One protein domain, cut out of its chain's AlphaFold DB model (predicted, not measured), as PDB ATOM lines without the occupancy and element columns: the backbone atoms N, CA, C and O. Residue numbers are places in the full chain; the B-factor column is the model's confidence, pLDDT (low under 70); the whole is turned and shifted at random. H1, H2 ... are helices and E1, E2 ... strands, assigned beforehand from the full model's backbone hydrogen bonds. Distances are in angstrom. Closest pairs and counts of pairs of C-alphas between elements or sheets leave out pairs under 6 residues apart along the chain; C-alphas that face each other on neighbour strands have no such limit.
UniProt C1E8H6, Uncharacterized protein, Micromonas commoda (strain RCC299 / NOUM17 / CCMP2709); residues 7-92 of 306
ATOM      1  N   ILE A   7     -49.676 -44.735 -22.073       93.50
ATOM      2  CA  ILE A   7     -48.769 -44.047 -22.984       93.50
ATOM      3  C   ILE A   7     -47.329 -44.507 -22.767       93.50
ATOM      4  O   ILE A   7     -46.883 -44.674 -21.631       93.50
ATOM      5  N   ILE A   8     -46.589 -44.695 -23.855       94.31
ATOM      6  CA  ILE A   8     -45.152 -44.983 -23.833       94.31
ATOM      7  C   ILE A   8     -44.407 -43.725 -24.260       94.31
ATOM      8  O   ILE A   8     -44.621 -43.208 -25.350       94.31
ATOM      9  N   GLN A   9     -43.527 -43.213 -23.404       91.75
ATOM     10  CA  GLN A   9     -42.726 -42.028 -23.720       91.75
ATOM     11  C   GLN A   9     -41.333 -42.131 -23.110       91.75
ATOM     12  O   GLN A   9     -41.133 -42.819 -22.107       91.75
ATOM     13  N   LYS A  10     -40.381 -41.394 -23.688       90.69
ATOM     14  CA  LYS A  10     -39.125 -41.059 -23.011       90.69
ATOM     15  C   LYS A  10     -39.383 -39.993 -21.939       90.69
ATOM     16  O   LYS A  10     -40.294 -39.171 -22.096       90.69
ATOM     17  N   PRO A  11     -38.644 -39.990 -20.823       86.00
ATOM     18  CA  PRO A  11     -38.804 -38.966 -19.807       86.00
ATOM     19  C   PRO A  11     -38.443 -37.580 -20.350       86.00
ATOM     20  O   PRO A  11     -37.340 -37.343 -20.813       86.00
ATOM     21  N   MET A  12     -39.378 -36.631 -20.247       77.94
ATOM     22  CA  MET A  12     -39.125 -35.224 -20.604       77.94
ATOM     23  C   MET A  12     -38.337 -34.468 -19.517       77.94
ATOM     24  O   MET A  12     -37.894 -33.346 -19.732       77.94
ATOM     25  N   SER A  13     -38.201 -35.052 -18.322       74.12
ATOM     26  CA  SER A  13     -37.329 -34.553 -17.259       74.12
ATOM     27  C   SER A  13     -36.951 -35.680 -16.295       74.12
ATOM     28  O   SER A  13     -37.772 -36.560 -16.013       74.12
ATOM     29  N   ALA A  14     -35.754 -35.593 -15.714       66.50
ATOM     30  CA  ALA A  14     -35.233 -36.526 -14.707       66.50
ATOM     31  C   ALA A  14     -36.007 -36.513 -13.366       66.50
ATOM     32  O   ALA A  14     -35.693 -37.254 -12.433       66.50
ATOM     33  N   LYS A  15     -37.031 -35.660 -13.223       70.62
ATOM     34  CA  LYS A  15     -37.812 -35.509 -11.989       70.62
ATOM     35  C   LYS A  15     -38.985 -36.492 -11.975       70.62
ATOM     36  O   LYS A  15     -40.141 -36.108 -12.113       70.62
ATOM     37  N   GLY A  16     -38.691 -37.779 -11.810       83.50
ATOM     38  CA  GLY A  16     -39.706 -38.816 -11.626       83.50
ATOM     39  C   GLY A  16     -39.102 -40.129 -11.139       83.50
ATOM     40  O   GLY A  16     -37.972 -40.457 -11.492       83.50
ATOM     41  N   LYS A  17     -39.855 -40.879 -10.327       92.44
ATOM     42  CA  LYS A  17     -39.475 -42.219  -9.860       92.44
ATOM     43  C   LYS A  17     -40.480 -43.254 -10.343       92.44
ATOM     44  O   LYS A  17     -41.675 -42.968 -10.421       92.44
ATOM     45  N   CYS A  18     -39.995 -44.454 -10.634       93.94
ATOM     46  CA  CYS A  18     -40.834 -45.596 -10.966       93.94
ATOM     47  C   CYS A  18     -41.697 -46.013  -9.772       93.94
ATOM     48  O   CYS A  18     -41.186 -46.199  -8.668       93.94
ATOM     49  N   VAL A  19     -42.991 -46.237 -10.004       93.81
ATOM     50  CA  VAL A  19     -43.950 -46.641  -8.959       93.81
ATOM     51  C   VAL A  19     -43.636 -48.020  -8.359       93.81
ATOM     52  O   VAL A  19     -43.990 -48.279  -7.214       93.81
ATOM     53  N   HIS A  20     -42.945 -48.898  -9.093       92.31
ATOM     54  CA  HIS A  20     -42.645 -50.258  -8.626       92.31
ATOM     55  C   HIS A  20     -41.289 -50.400  -7.932       92.31
ATOM     56  O   HIS A  20     -41.208 -51.064  -6.904       92.31
ATOM     57  N   CYS A  21     -40.223 -49.801  -8.474       94.56
ATOM     58  CA  CYS A  21     -38.872 -49.942  -7.913       94.56
ATOM     59  C   CYS A  21     -38.355 -48.683  -7.203       94.56
ATOM     60  O   CYS A  21     -37.279 -48.726  -6.616       94.56
ATOM     61  N   ASN A  22     -39.090 -47.565  -7.255       94.38
ATOM     62  CA  ASN A  22     -38.712 -46.272  -6.672       94.38
ATOM     63  C   ASN A  22     -37.363 -45.708  -7.175       94.38
ATOM     64  O   ASN A  22     -36.820 -44.770  -6.588       94.38
ATOM     65  N   MET A  23     -36.821 -46.262  -8.265       92.44
ATOM     66  CA  MET A  23     -35.628 -45.752  -8.940       92.44
ATOM     67  C   MET A  23     -36.001 -44.624  -9.908       92.44
ATOM     68  O   MET A  23     -37.135 -44.562 -10.392       92.44
ATOM     69  N   VAL A  24     -35.053 -43.720 -10.150       92.81
ATOM     70  CA  VAL A  24     -35.192 -42.591 -11.082       92.81
ATOM     71  C   VAL A  24     -35.136 -43.101 -12.523       92.81
ATOM     72  O   VAL A  24     -34.401 -44.047 -12.799       92.81
ATOM     73  N   PHE A  25     -35.899 -42.475 -13.421       91.06
ATOM     74  CA  PHE A  25     -35.872 -42.796 -14.849       91.06
ATOM     75  C   PHE A  25     -34.593 -42.263 -15.512       91.06
ATOM     76  O   PHE A  25     -34.335 -41.064 -15.391       91.06
ATOM     77  N   PRO A  26     -33.824 -43.095 -16.233       88.06
ATOM     78  CA  PRO A  26     -32.757 -42.610 -17.105       88.06
ATOM     79  C   PRO A  26     -33.339 -41.799 -18.268       88.06
ATOM     80  O   PRO A  26     -34.376 -42.187 -18.804       88.06
ATOM     81  N   ASP A  27     -32.659 -40.732 -18.698       85.00
ATOM     82  CA  ASP A  27     -33.164 -39.808 -19.732       85.00
ATOM     83  C   ASP A  27     -33.486 -40.498 -21.079       85.00
ATOM     84  O   ASP A  27     -34.399 -40.086 -21.796       85.00
ATOM     85  N   ASP A  28     -32.804 -41.607 -21.386       86.19
ATOM     86  CA  ASP A  28     -32.975 -42.371 -22.628       86.19
ATOM     87  C   ASP A  28     -33.865 -43.624 -22.510       86.19
ATOM     88  O   ASP A  28     -34.139 -44.276 -23.523       86.19
ATOM     89  N   GLU A  29     -34.344 -43.985 -21.312       89.25
ATOM     90  CA  GLU A  29     -35.146 -45.202 -21.122       89.25
ATOM     91  C   GLU A  29     -36.643 -44.945 -21.351       89.25
ATOM     92  O   GLU A  29     -37.222 -43.955 -20.903       89.25
ATOM     93  N   LEU A  30     -37.309 -45.885 -22.020       93.69
ATOM     94  CA  LEU A  30     -38.758 -45.850 -22.176       93.69
ATOM     95  C   LEU A  30     -39.453 -46.114 -20.839       93.69
ATOM     96  O   LEU A  30     -39.112 -47.039 -20.096       93.69
ATOM     97  N   ARG A  31     -40.509 -45.347 -20.575       93.62
ATOM     98  CA  ARG A  31     -41.397 -45.550 -19.429       93.62
ATOM     99  C   ARG A  31     -42.841 -45.701 -19.885       93.62
ATOM    100  O   ARG A  31     -43.277 -45.050 -20.833       93.62
ATOM    101  N   LEU A  32     -43.577 -46.545 -19.168       94.44
ATOM    102  CA  LEU A  32     -45.021 -46.678 -19.308       94.44
ATOM    103  C   LEU A  32     -45.698 -45.729 -18.323       94.44
ATOM    104  O   LEU A  32     -45.528 -45.850 -17.106       94.44
ATOM    105  N   GLY A  33     -46.454 -44.784 -18.866       93.44
ATOM    106  CA  GLY A  33     -47.403 -43.963 -18.136       93.44
ATOM    107  C   GLY A  33     -48.774 -44.624 -18.154       93.44
ATOM    108  O   GLY A  33     -49.236 -45.069 -19.202       93.44
ATOM    109  N   PHE A  34     -49.435 -44.672 -17.005       91.69
ATOM    110  CA  PHE A  34     -50.820 -45.120 -16.903       91.69
ATOM    111  C   PHE A  34     -51.616 -44.220 -15.958       91.69
ATOM    112  O   PHE A  34     -51.068 -43.597 -15.040       91.69
ATOM    113  N   ARG A  35     -52.930 -44.178 -16.172       87.31
ATOM    114  CA  ARG A  35     -53.889 -43.466 -15.321       87.31
ATOM    115  C   ARG A  35     -55.117 -44.333 -15.065       87.31
ATOM    116  O   ARG A  35     -55.544 -45.089 -15.929       87.31
ATOM    117  N   GLU A  36     -55.676 -44.219 -13.869       76.00
ATOM    118  CA  GLU A  36     -56.868 -44.979 -13.461       76.00
ATOM    119  C   GLU A  36     -58.172 -44.294 -13.901       76.00
ATOM    120  O   GLU A  36     -59.205 -44.947 -13.991       76.00
ATOM    121  N   THR A  37     -58.127 -42.996 -14.226       68.50
ATOM    122  CA  THR A  37     -59.274 -42.215 -14.707       68.50
ATOM    123  C   THR A  37     -58.996 -41.586 -16.080       68.50
ATOM    124  O   THR A  37     -57.876 -41.134 -16.338       68.50
ATOM    125  N   PRO A  38     -59.988 -41.532 -16.985       58.06
ATOM    126  CA  PRO A  38     -59.854 -40.836 -18.260       58.06
ATOM    127  C   PRO A  38     -59.956 -39.314 -18.041       58.06
ATOM    128  O   PRO A  38     -61.045 -38.790 -17.836       58.06
ATOM    129  N   ALA A  39     -58.828 -38.602 -18.024       52.09
ATOM    130  CA  ALA A  39     -58.771 -37.137 -17.937       52.09
ATOM    131  C   ALA A  39     -57.683 -36.574 -18.858       52.09
ATOM    132  O   ALA A  39     -56.634 -37.195 -18.961       52.09
ATOM    133  N   ALA A  40     -57.895 -35.415 -19.493       51.53
ATOM    134  CA  ALA A  40     -57.020 -34.863 -20.537       51.53
ATOM    135  C   ALA A  40     -55.518 -35.022 -20.264       51.53
ATOM    136  O   ALA A  40     -55.062 -34.816 -19.137       51.53
ATOM    137  N   ILE A  41     -54.766 -35.380 -21.318       53.50
ATOM    138  CA  ILE A  41     -53.330 -35.737 -21.323       53.50
ATOM    139  C   ILE A  41     -52.480 -34.787 -20.459       53.50
ATOM    140  O   ILE A  41     -51.518 -35.224 -19.831       53.50
ATOM    141  N   GLU A  42     -52.881 -33.518 -20.360       53.94
ATOM    142  CA  GLU A  42     -52.152 -32.449 -19.679       53.94
ATOM    143  C   GLU A  42     -52.509 -32.221 -18.193       53.94
ATOM    144  O   GLU A  42     -51.833 -31.422 -17.549       53.94
ATOM    145  N   LYS A  43     -53.546 -32.857 -17.610       48.88
ATOM    146  CA  LYS A  43     -54.060 -32.450 -16.274       48.88
ATOM    147  C   LYS A  43     -54.318 -33.560 -15.237       48.88
ATOM    148  O   LYS A  43     -54.699 -33.235 -14.114       48.88
ATOM    149  N   GLY A  44     -54.098 -34.841 -15.548       58.72
ATOM    150  CA  GLY A  44     -54.236 -35.954 -14.584       58.72
ATOM    151  C   GLY A  44     -52.898 -36.441 -13.989       58.72
ATOM    152  O   GLY A  44     -51.873 -36.343 -14.667       58.72
ATOM    153  N   PRO A  45     -52.858 -36.996 -12.754       76.81
ATOM    154  CA  PRO A  45     -51.627 -37.530 -12.168       76.81
ATOM    155  C   PRO A  45     -51.243 -38.857 -12.838       76.81
ATOM    156  O   PRO A  45     -51.662 -39.936 -12.418       76.81
ATOM    157  N   TRP A  46     -50.438 -38.778 -13.895       86.06
ATOM    158  CA  TRP A  46     -49.830 -39.948 -14.520       86.06
ATOM    159  C   TRP A  46     -48.943 -40.692 -13.520       86.06
ATOM    160  O   TRP A  46     -48.042 -40.111 -12.907       86.06
ATOM    161  N   LYS A  47     -49.174 -41.998 -13.384       91.38
ATOM    162  CA  LYS A  47     -48.265 -42.910 -12.693       91.38
ATOM    163  C   LYS A  47     -47.290 -43.464 -13.726       91.38
ATOM    164  O   LYS A  47     -47.709 -43.911 -14.789       91.38
ATOM    165  N   TRP A  48     -45.999 -43.427 -13.412       93.25
ATOM    166  CA  TRP A  48     -44.941 -43.836 -14.333       93.25
ATOM    167  C   TRP A  48     -44.196 -45.057 -13.803       93.25
ATOM    168  O   TRP A  48     -43.839 -45.121 -12.624       93.25
ATOM    169  N   SER A  49     -43.890 -45.993 -14.695       94.88
ATOM    170  CA  SER A  49     -43.119 -47.199 -14.394       94.88
ATOM    171  C   SER A  49     -42.078 -47.452 -15.480       94.88
ATOM    172  O   SER A  49     -42.334 -47.170 -16.650       94.88
ATOM    173  N   HIS A  50     -40.904 -47.992 -15.121       95.75
ATOM    174  CA  HIS A  50     -39.975 -48.504 -16.138       95.75
ATOM    175  C   HIS A  50     -40.695 -49.596 -16.910       95.75
ATOM    176  O   HIS A  50     -41.378 -50.409 -16.288       95.75
ATOM    177  N   VAL A  51     -40.511 -49.651 -18.224       95.75
ATOM    178  CA  VAL A  51     -41.153 -50.659 -19.081       95.75
ATOM    179  C   VAL A  51     -40.853 -52.085 -18.579       95.75
ATOM    180  O   VAL A  51     -41.738 -52.933 -18.547       95.75
ATOM    181  N   THR A  52     -39.657 -52.320 -18.036       95.75
ATOM    182  CA  THR A  52     -39.236 -53.592 -17.412       95.75
ATOM    183  C   THR A  52     -39.845 -53.878 -16.033       95.75
ATOM    184  O   THR A  52     -39.859 -55.025 -15.590       95.75
ATOM    185  N   CYS A  53     -40.335 -52.854 -15.332       95.88
ATOM    186  CA  CYS A  53     -40.905 -52.958 -13.987       95.88
ATOM    187  C   CYS A  53     -42.433 -53.103 -13.985       95.88
ATOM    188  O   CYS A  53     -43.022 -53.270 -12.916       95.88
ATOM    189  N   VAL A  54     -43.084 -52.984 -15.144       96.00
ATOM    190  CA  VAL A  54     -44.541 -53.078 -15.264       96.00
ATOM    191  C   VAL A  54     -44.987 -54.528 -14.998       96.00
ATOM    192  O   VAL A  54     -44.474 -55.445 -15.642       96.00
ATOM    193  N   PRO A  55     -45.919 -54.766 -14.055       94.75
ATOM    194  CA  PRO A  55     -46.458 -56.098 -13.794       94.75
ATOM    195  C   PRO A  55     -47.311 -56.583 -14.969       94.75
ATOM    196  O   PRO A  55     -47.887 -55.772 -15.690       94.75
ATOM    197  N   VAL A  56     -47.424 -57.906 -15.127       95.81
ATOM    198  CA  VAL A  56     -48.160 -58.517 -16.247       95.81
ATOM    199  C   VAL A  56     -49.609 -58.031 -16.325       95.81
ATOM    200  O   VAL A  56     -50.016 -57.587 -17.386       95.81
ATOM    201  N   ASP A  57     -50.312 -57.935 -15.191       93.31
ATOM    202  CA  ASP A  57     -51.715 -57.497 -15.146       93.31
ATOM    203  C   ASP A  57     -51.915 -56.114 -15.780       93.31
ATOM    204  O   ASP A  57     -52.951 -55.805 -16.366       93.31
ATOM    205  N   ARG A  58     -50.899 -55.249 -15.661       94.31
ATOM    206  CA  ARG A  58     -50.938 -53.900 -16.224       94.31
ATOM    207  C   ARG A  58     -50.712 -53.916 -17.733       94.31
ATOM    208  O   ARG A  58     -51.298 -53.073 -18.404       94.31
ATOM    209  N   TRP A  59     -49.886 -54.836 -18.234       95.12
ATOM    210  CA  TRP A  59     -49.742 -55.077 -19.669       95.12
ATOM    211  C   TRP A  59     -51.009 -55.686 -20.258       95.12
ATOM    212  O   TRP A  59     -51.474 -55.173 -21.265       95.12
ATOM    213  N   ASP A  60     -51.605 -56.678 -19.595       93.56
ATOM    214  CA  ASP A  60     -52.842 -57.316 -20.053       93.56
ATOM    215  C   ASP A  60     -53.992 -56.295 -20.105       93.56
ATOM    216  O   ASP A  60     -54.671 -56.184 -21.114       93.56
ATOM    217  N   THR A  61     -54.125 -55.423 -19.094       93.19
ATOM    218  CA  THR A  61     -55.127 -54.335 -19.143       93.19
ATOM    219  C   THR A  61     -54.848 -53.340 -20.278       93.19
ATOM    220  O   THR A  61     -55.768 -52.736 -20.821       93.19
ATOM    221  N   ALA A  62     -53.578 -53.101 -20.620       93.06
ATOM    222  CA  ALA A  62     -53.241 -52.232 -21.745       93.06
ATOM    223  C   ALA A  62     -53.576 -52.907 -23.085       93.06
ATOM    224  O   ALA A  62     -54.108 -52.248 -23.973       93.06
ATOM    225  N   GLU A  63     -53.318 -54.209 -23.208       93.88
ATOM    226  CA  GLU A  63     -53.711 -55.036 -24.352       93.88
ATOM    227  C   GLU A  63     -55.242 -55.087 -24.496       93.88
ATOM    228  O   GLU A  63     -55.747 -54.886 -25.590       93.88
ATOM    229  N   ASP A  64     -56.001 -55.192 -23.403       93.19
ATOM    230  CA  ASP A  64     -57.471 -55.137 -23.432       93.19
ATOM    231  C   ASP A  64     -58.013 -53.800 -23.973       93.19
ATOM    232  O   ASP A  64     -59.064 -53.754 -24.613       93.19
ATOM    233  N   VAL A  65     -57.314 -52.691 -23.700       92.31
ATOM    234  CA  VAL A  65     -57.728 -51.347 -24.135       92.31
ATOM    235  C   VAL A  65     -57.326 -51.065 -25.584       92.31
ATOM    236  O   VAL A  65     -58.078 -50.399 -26.295       92.31
ATOM    237  N   TYR A  66     -56.150 -51.528 -26.012       92.75
ATOM    238  CA  TYR A  66     -55.555 -51.186 -27.310       92.75
ATOM    239  C   TYR A  66     -55.461 -52.363 -28.288       92.75
ATOM    240  O   TYR A  66     -54.924 -52.193 -29.368       92.75
ATOM    241  N   GLY A  67     -55.950 -53.552 -27.946       94.94
ATOM    242  CA  GLY A  67     -55.842 -54.763 -28.765       94.94
ATOM    243  C   GLY A  67     -54.453 -55.403 -28.718       94.94
ATOM    244  O   GLY A  67     -54.329 -56.566 -28.352       94.94
ATOM    245  N   GLU A  68     -53.406 -54.645 -29.045       94.88
ATOM    246  CA  GLU A  68     -52.014 -55.099 -28.994       94.88
ATOM    247  C   GLU A  68     -51.111 -54.086 -28.285       94.88
ATOM    248  O   GLU A  68     -51.328 -52.874 -28.293       94.88
ATOM    249  N   VAL A  69     -50.018 -54.573 -27.695       94.19
ATOM    250  CA  VAL A  69     -49.077 -53.715 -26.956       94.19
ATOM    251  C   VAL A  69     -48.343 -52.720 -27.876       94.19
ATOM    252  O   VAL A  69     -47.868 -51.681 -27.416       94.19
ATOM    253  N   ASP A  70     -48.275 -52.994 -29.181       94.94
ATOM    254  CA  ASP A  70     -47.698 -52.073 -30.168       94.94
ATOM    255  C   ASP A  70     -48.628 -50.922 -30.559       94.94
ATOM    256  O   ASP A  70     -48.157 -49.895 -31.054       94.94
ATOM    257  N   GLU A  71     -49.927 -51.069 -30.302       94.75
ATOM    258  CA  GLU A  71     -50.935 -50.037 -30.553       94.75
ATOM    259  C   GLU A  71     -51.015 -49.014 -29.411       94.75
ATOM    260  O   GLU A  71     -51.688 -47.987 -29.531       94.75
ATOM    261  N   ILE A  72     -50.277 -49.239 -28.314       94.12
ATOM    262  CA  ILE A  72     -50.195 -48.278 -27.217       94.12
ATOM    263  C   ILE A  72     -49.607 -46.958 -27.748       94.12
ATOM    264  O   ILE A  72     -48.504 -46.936 -28.313       94.12
ATOM    265  N   PRO A  73     -50.289 -45.821 -27.521       94.12
ATOM    266  CA  PRO A  73     -49.817 -44.518 -27.961       94.12
ATOM    267  C   PRO A  73     -48.382 -44.239 -27.510       94.12
ATOM    268  O   PRO A  73     -48.034 -44.379 -26.335       94.12
ATOM    269  N   GLY A  74     -47.544 -43.834 -28.464       91.75
ATOM    270  CA  GLY A  74     -46.126 -43.550 -28.244       91.75
ATOM    271  C   GLY A  74     -45.164 -44.685 -28.615       91.75
ATOM    272  O   GLY A  74     -43.972 -44.428 -28.804       91.75
ATOM    273  N   VAL A  75     -45.662 -45.915 -28.803       93.56
ATOM    274  CA  VAL A  75     -44.843 -47.049 -29.268       93.56
ATOM    275  C   VAL A  75     -44.454 -46.884 -30.733       93.56
ATOM    276  O   VAL A  75     -43.274 -46.959 -31.063       93.56
ATOM    277  N   ALA A  76     -45.418 -46.590 -31.608       89.94
ATOM    278  CA  ALA A  76     -45.154 -46.390 -33.033       89.94
ATOM    279  C   ALA A  76     -44.332 -45.120 -33.327       89.94
ATOM    280  O   ALA A  76     -43.603 -45.066 -34.313       89.94
ATOM    281  N   THR A  77     -44.431 -44.093 -32.477       88.50
ATOM    282  CA  THR A  77     -43.748 -42.806 -32.693       88.50
ATOM    283  C   THR A  77     -42.312 -42.789 -32.182       88.50
ATOM    284  O   THR A  77     -41.583 -41.843 -32.464       88.50
ATOM    285  N   THR A  78     -41.904 -43.791 -31.401       89.12
ATOM    286  CA  THR A  78     -40.580 -43.828 -30.779       89.12
ATOM    287  C   THR A  78     -39.751 -44.955 -31.383       89.12
ATOM    288  O   THR A  78     -40.096 -46.131 -31.271       89.12
ATOM    289  N   GLU A  79     -38.631 -44.606 -32.014       89.88
ATOM    290  CA  GLU A  79     -37.741 -45.579 -32.649       89.88
ATOM    291  C   GLU A  79     -37.274 -46.649 -31.644       89.88
ATOM    292  O   GLU A  79     -36.845 -46.343 -30.529       89.88
ATOM    293  N   GLY A  80     -37.409 -47.927 -32.012       89.31
ATOM    294  CA  GLY A  80     -37.027 -49.063 -31.165       89.31
ATOM    295  C   GLY A  80     -37.976 -49.369 -29.993       89.31
ATOM    296  O   GLY A  80     -37.753 -50.353 -29.274       89.31
ATOM    297  N   ALA A  81     -39.053 -48.595 -29.802       93.06
ATOM    298  CA  ALA A  81     -39.969 -48.807 -28.685       93.06
ATOM    299  C   ALA A  81     -40.763 -50.106 -28.794       93.06
ATOM    300  O   ALA A  81     -40.817 -50.835 -27.808       93.06
ATOM    301  N   SER A  82     -41.274 -50.459 -29.978       94.12
ATOM    302  CA  SER A  82     -42.013 -51.719 -30.180       94.12
ATOM    303  C   SER A  82     -41.209 -52.940 -29.718       94.12
ATOM    304  O   SER A  82     -41.673 -53.724 -28.891       94.12
ATOM    305  N   ARG A  83     -39.940 -53.062 -30.134       95.06
ATOM    306  CA  ARG A  83     -39.073 -54.177 -29.712       95.06
ATOM    307  C   ARG A  83     -38.886 -54.219 -28.195       95.06
ATOM    308  O   ARG A  83     -38.951 -55.293 -27.599       95.06
ATOM    309  N   THR A  84     -38.639 -53.064 -27.582       94.81
ATOM    310  CA  THR A  84     -38.391 -52.952 -26.137       94.81
ATOM    311  C   THR A  84     -39.639 -53.306 -25.335       94.81
ATOM    312  O   THR A  84     -39.567 -54.063 -24.370       94.81
ATOM    313  N   VAL A  85     -40.790 -52.803 -25.774       95.75
ATOM    314  CA  VAL A  85     -42.094 -53.028 -25.155       95.75
ATOM    315  C   VAL A  85     -42.517 -54.492 -25.287       95.75
ATOM    316  O   VAL A  85     -42.841 -55.109 -24.275       95.75
ATOM    317  N   ARG A  86     -42.395 -55.101 -26.474       96.06
ATOM    318  CA  ARG A  86     -42.645 -56.542 -26.676       96.06
ATOM    319  C   ARG A  86     -41.760 -57.415 -25.790       96.06
ATOM    320  O   ARG A  86     -42.243 -58.359 -25.164       96.06
ATOM    321  N   LEU A  87     -40.463 -57.103 -25.716       96.56
ATOM    322  CA  LEU A  87     -39.523 -57.845 -24.875       96.56
ATOM    323  C   LEU A  87     -39.890 -57.723 -23.392       96.56
ATOM    324  O   LEU A  87     -39.886 -58.720 -22.673       96.56
ATOM    325  N   ALA A  88     -40.231 -56.522 -22.929       96.00
ATOM    326  CA  ALA A  88     -40.635 -56.305 -21.548       96.00
ATOM    327  C   ALA A  88     -41.967 -56.978 -21.208       96.00
ATOM    328  O   ALA A  88     -42.069 -57.589 -20.146       96.00
ATOM    329  N   HIS A  89     -42.943 -56.943 -22.116       96.38
ATOM    330  CA  HIS A  89     -44.207 -57.656 -21.963       96.38
ATOM    331  C   HIS A  89     -43.988 -59.173 -21.856       96.38
ATOM    332  O   HIS A  89     -44.446 -59.806 -20.903       96.38
ATOM    333  N   SER A  90     -43.198 -59.749 -22.767       96.88
ATOM    334  CA  SER A  90     -42.832 -61.171 -22.735       96.88
ATOM    335  C   SER A  90     -42.104 -61.551 -21.438       96.88
ATOM    336  O   SER A  90     -42.458 -62.529 -20.777       96.88
ATOM    337  N   ASN A  91     -41.149 -60.725 -20.998       96.88
ATOM    338  CA  ASN A  91     -40.448 -60.925 -19.730       96.88
ATOM    339  C   ASN A  91     -41.392 -60.830 -18.522       96.88
ATOM    340  O   ASN A  91     -41.254 -61.613 -17.581       96.88
ATOM    341  N   ALA A  92     -42.356 -59.905 -18.533       96.25
ATOM    342  CA  ALA A  92     -43.363 -59.778 -17.483       96.25
ATOM    343  C   ALA A  92     -44.249 -61.032 -17.408       96.25
ATOM    344  O   ALA A  92     -44.416 -61.579 -16.316       96.25
TER     345      ALA A  92
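Overview. This is residues 7 to 92 of the 306 residues of an uncharacterized protein of Micromonas commoda (strain RCC299 / NOUM17 / CCMP2709) (UniProt C1E8H6). With little regular structure, a small antiparallel meander, E1 E2 E3, each strand the neighbour of the one before, sits in the middle between the V of helices H1 and H2 and the loop of residues 10 to 30. The class is mixed, 34 of 86 printed residues being in named elements, ordered E1 E2 E3 H1 H2. It is compact, radius of gyration of the C-alphas 12.0 A, spanning 30 by 26 by 24 A.

Arrangement. E1, residues 7 to 9, and E2, residues 31 to 34, form an antiparallel hairpin at 153 degrees; N 7 and O 33, 2.9 A apart, are within hydrogen-bond range. E2 and E3, residues 47 to 50, form another at 151 degrees, with N 32 and O 49 within range at 2.9 A. H1, residues 56 to 66, is only just on the sheet, with 5 pairs of C-alphas within 10 A, and only grazes it with residues 58 to 62. H2, residues 81 to 92, only grazes it with 81 to 88. H1 and H2, a helical hairpin, only just touch, with 3 pairs of C-alphas within 8 A, through residues 89 to 92 of H2 alone; the closest C-alphas, Val 56 and Ala 92, are 5.1 A apart. They run opposite ways at a steep tilt of 44 degrees. In both, every O i to N i+4 pair is within hydrogen-bond range.

Along the chain. E1 begins at C-alpha 7 (-48.769, -44.047, -22.984). H1 is 15.2 A long and H2 16.0 A, ending at C-alpha 92 (-43.363, -59.778, -17.483).

Size, cuts and confidence. The printed part has no cut. The links E1 to E2, E2 to E3 and H1 to H2 are long; E3 to H1 is tight. Residue 14 and residues 37 to 44 have pLDDT under 70.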